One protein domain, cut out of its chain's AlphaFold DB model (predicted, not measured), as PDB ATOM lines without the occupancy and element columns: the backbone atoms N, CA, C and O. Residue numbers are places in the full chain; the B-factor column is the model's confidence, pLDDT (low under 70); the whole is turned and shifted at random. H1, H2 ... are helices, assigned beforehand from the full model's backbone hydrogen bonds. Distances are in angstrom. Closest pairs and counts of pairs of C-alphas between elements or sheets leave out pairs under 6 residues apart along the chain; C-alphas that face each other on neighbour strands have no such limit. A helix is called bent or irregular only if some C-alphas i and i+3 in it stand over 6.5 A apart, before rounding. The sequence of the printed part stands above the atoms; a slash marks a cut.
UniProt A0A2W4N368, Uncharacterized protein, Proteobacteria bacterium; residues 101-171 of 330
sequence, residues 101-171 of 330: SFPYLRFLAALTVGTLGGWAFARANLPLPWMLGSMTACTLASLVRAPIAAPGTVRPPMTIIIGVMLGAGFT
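Overview. This is residues 101 to 171 of the 330 residues of an uncharacterized protein of Proteobacteria bacterium (UniProt A0A2W4N368). Two helices, H1 and H2, cross as an X and make a small body, and a third helix, H3, leads away from it as an arm whose residues 155 to 171 stick out free. The arm touches neither of the crossed helices and makes much of the length of a flat, loose outline. The printed part has 71 residues with three named helices, in the order H1, H2, H3, and no named strand; the class is all helix. The radius of gyration of the C-alphas is 14.0 A, and the spans are 44 by 37 by 16 A.

Arrangement. H1, residues 104 to 123, and H2, residues 129 to 143, touch, and their closest C-alphas, those of Gly 114 and Ser 134, are 3.9 A apart. They run opposite ways at a steep tilt of 51 degrees, with centres 8.1 A apart. H3, residues 152 to 168, is apart from both H1 and H2. In H1 and H2 every O i to N i+4 pair is within hydrogen-bond range; in H3 11 of 13 are.

Along the chain. H1 begins at C-alpha 104, (40.726, 43.394, -2.670), and is 28.5 A long from first to last C-alpha. H2 begins at C-alpha 129, (28.601, 28.707, 14.183), and is 20.6 A long. H3 is 25.5 A long and ends at C-alpha 168, (46.291, 14.509, 9.035). H3 is neither bent nor irregular, but only just: C-alphas 153 and 156 are 6.4 A apart.

Size, cuts and confidence. The two C-alphas farthest apart, those of Val 144 and Thr 171, are 44.2 A apart. Without residues 155 to 171, the body spans 38 by 22 by 14 A. The link from H1 to H2 is tight, the link from H2 to H3 is short, and the printed part has no cut. The mean pLDDT of the printed part is 83.5, that of H3 is 76, and residue 101 is under 70.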
ATOM      1  N   SER A 101      44.314  40.189 -11.472       63.03
ATOM      2  CA  SER A 101      43.631  41.294 -10.775       63.03
ATOM      3  C   SER A 101      42.838  40.780  -9.564       63.03
ATOM      4  O   SER A 101      41.784  40.164  -9.738       63.03
ATOM      5  N   PHE A 102      43.317  41.009  -8.335       70.50
ATOM      6  CA  PHE A 102      42.548  40.701  -7.119       70.50
ATOM      7  C   PHE A 102      41.606  41.864  -6.776       70.50
ATOM      8  O   PHE A 102      42.083  42.971  -6.523       70.50
ATOM      9  N   PRO A 103      40.278  41.655  -6.708       80.94
ATOM     10  CA  PRO A 103      39.360  42.666  -6.201       80.94
ATOM     11  C   PRO A 103      39.422  42.702  -4.666       80.94
ATOM     12  O   PRO A 103      38.547  42.160  -3.989       80.94
ATOM     13  N   TYR A 104      40.460  43.340  -4.115       82.62
ATOM     14  CA  TYR A 104      40.726  43.394  -2.670       82.62
ATOM     15  C   TYR A 104      39.513  43.859  -1.857       82.62
ATOM     16  O   TYR A 104      39.174  43.244  -0.851       82.62
ATOM     17  N   LEU A 105      38.801  44.882  -2.337       85.38
ATOM     18  CA  LEU A 105      37.648  45.449  -1.637       85.38
ATOM     19  C   LEU A 105      36.474  44.460  -1.526       85.38
ATOM     20  O   LEU A 105      35.864  44.330  -0.469       85.38
ATOM     21  N   ARG A 106      36.186  43.715  -2.601       86.31
ATOM     22  CA  ARG A 106      35.093  42.724  -2.627       86.31
ATOM     23  C   ARG A 106      35.421  41.491  -1.792       86.31
ATOM     24  O   ARG A 106      34.532  40.902  -1.182       86.31
ATOM     25  N   PHE A 107      36.696  41.116  -1.759       86.62
ATOM     26  CA  PHE A 107      37.176  40.017  -0.933       86.62
ATOM     27  C   PHE A 107      37.144  40.376   0.558       86.62
ATOM     28  O   PHE A 107      36.667  39.588   1.372       86.62
ATOM     29  N   LEU A 108      37.561  41.594   0.916       88.62
ATOM     30  CA  LEU A 108      37.483  42.093   2.290       88.62
ATOM     31  C   LEU A 108      36.024  42.239   2.757       88.62
ATOM     32  O   LEU A 108      35.697  41.879   3.887       88.62
ATOM     33  N   ALA A 109      35.122  42.668   1.870       88.38
ATOM     34  CA  ALA A 109      33.682  42.646   2.131       88.38
ATOM     35  C   ALA A 109      33.164  41.216   2.395       88.38
ATOM     36  O   ALA A 109      32.398  41.001   3.329       88.38
ATOM     37  N   ALA A 110      33.625  40.214   1.637       88.88
ATOM     38  CA  ALA A 110      33.264  38.811   1.876       88.88
ATOM     39  C   ALA A 110      33.725  38.314   3.255       88.88
ATOM     40  O   ALA A 110      32.964  37.674   3.978       88.88
ATOM     41  N   LEU A 111      34.969  38.629   3.626       89.69
ATOM     42  CA  LEU A 111      35.565  38.241   4.906       89.69
ATOM     43  C   LEU A 111      34.854  38.891   6.093       89.69
ATOM     44  O   LEU A 111      34.553  38.217   7.076       89.69
ATOM     45  N   THR A 112      34.558  40.185   6.004       91.75
ATOM     46  CA  THR A 112      33.855  40.921   7.067       91.75
ATOM     47  C   THR A 112      32.427  40.413   7.244       91.75
ATOM     48  O   THR A 112      32.024  40.102   8.360       91.75
ATOM     49  N   VAL A 113      31.678  40.210   6.158       92.94
ATOM     50  CA  VAL A 113      30.322  39.639   6.227       92.94
ATOM     51  C   VAL A 113      30.344  38.213   6.783       92.94
ATOM     52  O   VAL A 113      29.542  37.878   7.654       92.94
ATOM     53  N   GLY A 114      31.289  37.381   6.339       91.69
ATOM     54  CA  GLY A 114      31.431  36.008   6.822       91.69
ATOM     55  C   GLY A 114      31.798  35.924   8.308       91.69
ATOM     56  O   GLY A 114      31.224  35.118   9.041       91.69
ATOM     57  N   THR A 115      32.718  36.775   8.771       92.75
ATOM     58  CA  THR A 115      33.131  36.830  10.185       92.75
ATOM     59  C   THR A 115      32.033  37.382  11.086       92.75
ATOM     60  O   THR A 115      31.784  36.802  12.141       92.75
ATOM     61  N   LEU A 116      31.316  38.424  10.656       94.31
ATOM     62  CA  LEU A 116      30.152  38.948  11.375       94.31
ATOM     63  C   LEU A 116      29.033  37.905  11.475       94.31
ATOM     64  O   LEU A 116      28.470  37.714  12.552       94.31
ATOM     65  N   GLY A 117      28.756  37.181  10.387       92.56
ATOM     66  CA  GLY A 117      27.791  36.081  10.378       92.56
ATOM     67  C   GLY A 117      28.173  34.957  11.339       92.56
ATOM     68  O   GLY A 117      27.355  34.520  12.150       92.56
ATOM     69  N   GLY A 118      29.437  34.524  11.301       91.06
ATOM     70  CA  GLY A 118      29.974  33.515  12.216       91.06
ATOM     71  C   GLY A 118      29.906  33.942  13.684       91.06
ATOM     72  O   GLY A 118      29.494  33.160  14.540       91.06
ATOM     73  N   TRP A 119      30.242  35.199  13.975       92.44
ATOM     74  CA  TRP A 119      30.184  35.764  15.323       92.44
ATOM     75  C   TRP A 119      28.751  35.872  15.859       92.44
ATOM     76  O   TRP A 119      28.491  35.500  17.006       92.44
ATOM     77  N   ALA A 120      27.801  36.304  15.026       92.44
ATOM     78  CA  ALA A 120      26.384  36.341  15.383       92.44
ATOM     79  C   ALA A 120      25.849  34.937  15.720       92.44
ATOM     80  O   ALA A 120      25.174  34.748  16.731       92.44
ATOM     81  N   PHE A 121      26.217  33.927  14.928       90.00
ATOM     82  CA  PHE A 121      25.822  32.537  15.176       90.00
ATOM     83  C   PHE A 121      26.521  31.933  16.399       90.00
ATOM     84  O   PHE A 121      25.937  31.100  17.093       90.00
ATOM     85  N   ALA A 122      27.747  32.370  16.699       88.12
ATOM     86  CA  ALA A 122      28.465  31.960  17.903       88.12
ATOM     87  C   ALA A 122      27.761  32.471  19.167       88.12
ATOM     88  O   ALA A 122      27.609  31.719  20.126       88.12
ATOM     89  N   ARG A 123      27.247  33.710  19.146       90.38
ATOM     90  CA  ARG A 123      26.402  34.263  20.221       90.38
ATOM     91  C   ARG A 123      25.087  33.494  20.392       90.38
ATOM     92  O   ARG A 123      24.600  33.379  21.510       90.38
ATOM     93  N   ALA A 124      24.546  32.940  19.309       86.50
ATOM     94  CA  ALA A 124      23.310  32.158  19.318       86.50
ATOM     95  C   ALA A 124      23.488  30.681  19.740       86.50
ATOM     96  O   ALA A 124      22.513  29.932  19.728       86.50
ATOM     97  N   ASN A 125      24.699  30.235  20.110       83.12
ATOM     98  CA  ASN A 125      24.995  28.842  20.494       83.12
ATOM     99  C   ASN A 125      24.499  27.798  19.468       83.12
ATOM    100  O   ASN A 125      24.005  26.716  19.816       83.12
ATOM    101  N   LEU A 126      24.614  28.135  18.182       83.44
ATOM    102  CA  LEU A 126      24.268  27.256  17.067       83.44
ATOM    103  C   LEU A 126      25.400  26.247  16.797       83.44
ATOM    104  O   LEU A 126      26.563  26.550  17.071       83.44
ATOM    105  N   PRO A 127      25.093  25.041  16.277       79.88
ATOM    106  CA  PRO A 127      26.128  24.075  15.912       79.88
ATOM    107  C   PRO A 127      26.977  24.627  14.755       79.88
ATOM    108  O   PRO A 127      26.440  25.241  13.840       79.88
ATOM    109  N   LEU A 128      28.299  24.424  14.793       82.62
ATOM    110  CA  LEU A 128      29.250  24.922  13.781       82.62
ATOM    111  C   LEU A 128      29.040  26.411  13.403       82.62
ATOM    112  O   LEU A 128      28.883  26.742  12.221       82.62
ATOM    113  N   PRO A 129      29.064  27.335  14.381       87.25
ATOM    114  CA  PRO A 129      28.601  28.707  14.183       87.25
ATOM    115  C   PRO A 129      29.409  29.460  13.121       87.25
ATOM    116  O   PRO A 129      28.846  30.190  12.314       87.25
ATOM    117  N   TRP A 130      30.720  29.226  13.062       88.88
ATOM    118  CA  TRP A 130      31.602  29.856  12.083       88.88
ATOM    119  C   TRP A 130      31.320  29.417  10.646       88.88
ATOM    120  O   TRP A 130      31.440  30.226   9.729       88.88
ATOM    121  N   MET A 131      30.913  28.164  10.436       88.00
ATOM    122  CA  MET A 131      30.635  27.647   9.098       88.00
ATOM    123  C   MET A 131      29.215  28.012   8.649       88.00
ATOM    124  O   MET A 131      29.033  28.572   7.570       88.00
ATOM    125  N   LEU A 132      28.213  27.775   9.506       88.19
ATOM    126  CA  LEU A 132      26.820  28.114   9.202       88.19
ATOM    127  C   LEU A 132      26.601  29.622   9.114       88.19
ATOM    128  O   LEU A 132      25.963  30.099   8.175       88.19
ATOM    129  N   GLY A 133      27.154  30.383  10.057       90.38
ATOM    130  CA  GLY A 133      27.026  31.835  10.089       90.38
ATOM    131  C   GLY A 133      27.681  32.504   8.883       90.38
ATOM    132  O   GLY A 133      27.088  33.396   8.282       90.38
ATOM    133  N   SER A 134      28.865  32.044   8.461       91.62
ATOM    134  CA  SER A 134      29.526  32.608   7.277       91.62
ATOM    135  C   SER A 134      28.807  32.247   5.974       91.62
ATOM    136  O   SER A 134      28.618  33.122   5.129       91.62
ATOM    137  N   MET A 135      28.340  31.002   5.807       90.31
ATOM    138  CA  MET A 135      27.575  30.605   4.617       90.31
ATOM    139  C   MET A 135      26.239  31.340   4.516       90.31
ATOM    140  O   MET A 135      25.898  31.835   3.440       90.31
ATOM    141  N   THR A 136      25.488  31.444   5.615       91.38
ATOM    142  CA  THR A 136      24.197  32.151   5.631       91.38
ATOM    143  C   THR A 136      24.372  33.642   5.371       91.38
ATOM    144  O   THR A 136      23.688  34.174   4.498       91.38
ATOM    145  N   ALA A 137      25.328  34.307   6.028       92.62
ATOM    146  CA  ALA A 137      25.596  35.731   5.817       92.62
ATOM    147  C   ALA A 137      26.050  36.036   4.382       92.62
ATOM    148  O   ALA A 137      25.521  36.951   3.751       92.62
ATOM    149  N   CYS A 138      26.961  35.235   3.819       90.44
ATOM    150  CA  CYS A 138      27.386  35.383   2.425       90.44
ATOM    151  C   CYS A 138      26.243  35.114   1.434       90.44
ATOM    152  O   CYS A 138      26.151  35.794   0.411       90.44
ATOM    153  N   THR A 139      25.357  34.159   1.732       89.25
ATOM    154  CA  THR A 139      24.185  33.862   0.893       89.25
ATOM    155  C   THR A 139      23.186  35.014   0.926       89.25
ATOM    156  O   THR A 139      22.792  35.497  -0.132       89.25
ATOM    157  N   LEU A 140      22.833  35.521   2.114       92.25
ATOM    158  CA  LEU A 140      21.956  36.690   2.262       92.25
ATOM    159  C   LEU A 140      22.527  37.900   1.530       92.25
ATOM    160  O   LEU A 140      21.827  38.558   0.765       92.25
ATOM    161  N   ALA A 141      23.814  38.168   1.713       91.00
ATOM    162  CA  ALA A 141      24.441  39.305   1.072       91.00
ATOM    163  C   ALA A 141      24.532  39.138  -0.461       91.00
ATOM    164  O   ALA A 141      24.374  40.115  -1.192       91.00
ATOM    165  N   SER A 142      24.669  37.905  -0.963       88.75
ATOM    166  CA  SER A 142      24.560  37.606  -2.399       88.75
ATOM    167  C   SER A 142      23.140  37.833  -2.937       88.75
ATOM    168  O   SER A 142      22.984  38.355  -4.039       88.75
ATOM    169  N   LEU A 143      22.098  37.507  -2.159       89.44
ATOM    170  CA  LEU A 143      20.695  37.762  -2.526       89.44
ATOM    171  C   LEU A 143      20.377  39.262  -2.596       89.44
ATOM    172  O   LEU A 143      19.659  39.697  -3.494       89.44
ATOM    173  N   VAL A 144      20.972  40.062  -1.708       92.06
ATOM    174  CA  VAL A 144      20.871  41.536  -1.713       92.06
ATOM    175  C   VAL A 144      21.743  42.167  -2.819       92.06
ATOM    176  O   VAL A 144      21.780  43.385  -2.972       92.06
ATOM    177  N   ARG A 145      22.420  41.353  -3.645       86.38
ATOM    178  CA  ARG A 145      23.371  41.790  -4.686       86.38
ATOM    179  C   ARG A 145      24.491  42.678  -4.133       86.38
ATOM    180  O   ARG A 145      25.003  43.548  -4.840       86.38
ATOM    181  N   ALA A 146      24.895  42.457  -2.880       85.38
ATOM    182  CA  ALA A 146      26.057  43.130  -2.319       85.38
ATOM    183  C   ALA A 146      27.303  42.806  -3.172       85.38
ATOM    184  O   ALA A 146      27.395  41.701  -3.718       85.38
ATOM    185  N   PRO A 147      28.276  43.727  -3.296       80.19
ATOM    186  CA  PRO A 147      29.473  43.548  -4.124       80.19
ATOM    187  C   PRO A 147      30.484  42.588  -3.469       80.19
ATOM    188  O   PRO A 147      31.646  42.925  -3.254       80.19
ATOM    189  N   ILE A 148      30.042  41.378  -3.146       79.31
ATOM    190  CA  ILE A 148      30.811  40.332  -2.487       79.31
ATOM    191  C   ILE A 148      31.232  39.333  -3.549       79.31
ATOM    192  O   ILE A 148      30.406  38.736  -4.235       79.31
ATOM    193  N   ALA A 149      32.538  39.157  -3.698       76.75
ATOM    194  CA  ALA A 149      33.091  38.198  -4.636       76.75
ATOM    195  C   ALA A 149      34.283  37.506  -3.987       76.75
ATOM    196  O   ALA A 149      35.256  38.156  -3.607       76.75
ATOM    197  N   ALA A 150      34.209  36.180  -3.891       70.56
ATOM    198  CA  ALA A 150      35.369  35.361  -3.591       70.56
ATOM    199  C   ALA A 150      36.117  35.100  -4.910       70.56
ATOM    200  O   ALA A 150      35.568  34.419  -5.783       70.56
ATOM    201  N   PRO A 151      37.333  35.640  -5.101       75.06
ATOM    202  CA  PRO A 151      38.105  35.379  -6.306       75.06
ATOM    203  C   PRO A 151      38.419  33.883  -6.406       75.06
ATOM    204  O   PRO A 151      38.806  33.248  -5.422       75.06
ATOM    205  N   GLY A 152      38.263  33.319  -7.608       71.94
ATOM    206  CA  GLY A 152      38.493  31.893  -7.868       71.94
ATOM    207  C   GLY A 152      39.890  31.421  -7.458       71.94
ATOM    208  O   GLY A 152      40.044  30.273  -7.066       71.94
ATOM    209  N   THR A 153      40.870  32.326  -7.437       76.19
ATOM    210  CA  THR A 153      42.258  32.091  -7.013       76.19
ATOM    211  C   THR A 153      42.411  31.712  -5.535       76.19
ATOM    212  O   THR A 153      43.377  31.046  -5.179       76.19
ATOM    213  N   VAL A 154      41.466  32.082  -4.662       77.75
ATOM    214  CA  VAL A 154      41.537  31.756  -3.220       77.75
ATOM    215  C   VAL A 154      41.003  30.354  -2.922       77.75
ATOM    216  O   VAL A 154      41.363  29.762  -1.909       77.75
ATOM    217  N   ARG A 155      40.171  29.781  -3.800       75.88
ATOM    218  CA  ARG A 155      39.592  28.447  -3.570       75.88
ATOM    219  C   ARG A 155      40.648  27.330  -3.590       75.88
ATOM    220  O   ARG A 155      40.682  26.587  -2.617       75.88
ATOM    221  N   PRO A 156      41.532  27.211  -4.605       75.06
ATOM    222  CA  PRO A 156      42.546  26.157  -4.648       75.06
ATOM    223  C   PRO A 156      43.427  26.046  -3.393       75.06
ATOM    224  O   PRO A 156      43.489  24.941  -2.852       75.06
ATOM    225  N   PRO A 157      44.059  27.122  -2.869       77.12
ATOM    226  CA  PRO A 157      44.901  27.001  -1.675       77.12
ATOM    227  C   PRO A 157      44.093  26.585  -0.444       77.12
ATOM    228  O   PRO A 157      44.546  25.751   0.333       77.12
ATOM    229  N   MET A 158      42.868  27.096  -0.290       78.12
ATOM    230  CA  MET A 158      42.004  26.735   0.836       78.12
ATOM    231  C   MET A 158      41.574  25.269   0.787       78.12
ATOM    232  O   MET A 158      41.602  24.595   1.814       78.12
ATOM    233  N   THR A 159      41.229  24.739  -0.390       77.06
ATOM    234  CA  THR A 159      40.868  23.320  -0.514       77.06
ATOM    235  C   THR A 159      42.061  22.404  -0.229       77.06
ATOM    236  O   THR A 159      41.867  21.329   0.332       77.06
ATOM    237  N   ILE A 160      43.289  22.828  -0.550       75.12
ATOM    238  CA  ILE A 160      44.511  22.088  -0.190       75.12
ATOM    239  C   ILE A 160      44.686  22.059   1.324       75.12
ATOM    240  O   ILE A 160      44.879  20.984   1.881       75.12
ATOM    241  N   ILE A 161      44.563  23.207   1.997       78.38
ATOM    242  CA  ILE A 161      44.674  23.287   3.460       78.38
ATOM    243  C   ILE A 161      43.637  22.374   4.120       78.38
ATOM    244  O   ILE A 161      43.995  21.545   4.949       78.38
ATOM    245  N   ILE A 162      42.370  22.457   3.702       79.62
ATOM    246  CA  ILE A 162      41.297  21.592   4.216       79.62
ATOM    247  C   ILE A 162      41.610  20.113   3.943       79.62
ATOM    248  O   ILE A 162      41.421  19.276   4.821       79.62
ATOM    249  N   GLY A 163      42.123  19.787   2.755       75.75
ATOM    250  CA  GLY A 163      42.523  18.429   2.391       75.75
ATOM    251  C   GLY A 163      43.660  17.887   3.259       75.75
ATOM    252  O   GLY A 163      43.577  16.754   3.721       75.75
ATOM    253  N   VAL A 164      44.686  18.696   3.540       75.12
ATOM    254  CA  VAL A 164      45.798  18.329   4.434       75.12
ATOM    255  C   VAL A 164      45.307  18.171   5.870       75.12
ATOM    256  O   VAL A 164      45.647  17.185   6.513       75.12
ATOM    257  N   MET A 165      44.460  19.080   6.359       73.50
ATOM    258  CA  MET A 165      43.883  18.986   7.705       73.50
ATOM    259  C   MET A 165      43.050  17.715   7.886       73.50
ATOM    260  O   MET A 165      43.160  17.043   8.907       73.50
ATOM    261  N   LEU A 166      42.238  17.359   6.889       76.19
ATOM    262  CA  LEU A 166      41.448  16.128   6.922       76.19
ATOM    263  C   LEU A 166      42.324  14.885   6.732       76.19
ATOM    264  O   LEU A 166      42.075  13.866   7.368       76.19
ATOM    265  N   GLY A 167      43.379  14.989   5.920       70.94
ATOM    266  CA  GLY A 167      44.398  13.958   5.730       70.94
ATOM    267  C   GLY A 167      45.169  13.636   7.012       70.94
ATOM    268  O   GLY A 167      45.339  12.468   7.344       70.94
ATOM    269  N   ALA A 168      45.571  14.657   7.769       72.12
ATOM    270  CA  ALA A 168      46.291  14.509   9.035       72.12
ATOM    271  C   ALA A 168      45.455  13.827  10.134       72.12
ATOM    272  O   ALA A 168      46.010  13.295  11.091       72.12
ATOM    273  N   GLY A 169      44.125  13.811   9.993       72.06
ATOM    274  CA  GLY A 169      43.228  13.066  10.877       72.06
ATOM    275  C   GLY A 169      43.232  11.550  10.648       72.06
ATOM    276  O   GLY A 169      42.724  10.813  11.492       72.06
ATOM    277  N   PHE A 170      43.794  11.062   9.536       74.25
ATOM    278  CA  PHE A 170      43.918   9.628   9.280       74.25
ATOM    279  C   PHE A 170      45.090   9.049  10.068       74.25
ATOM    280  O   PHE A 170      46.244   9.112   9.649       74.25
ATOM    281  N   THR A 171      44.782   8.451  11.212       77.06
ATOM    282  CA  THR A 171      45.753   7.712  12.012       77.06
ATOM    283  C   THR A 171      45.820   6.240  11.575       77.06
ATOM    284  O   THR A 171      44.815   5.680  11.121       77.06
TER     285      THR A 171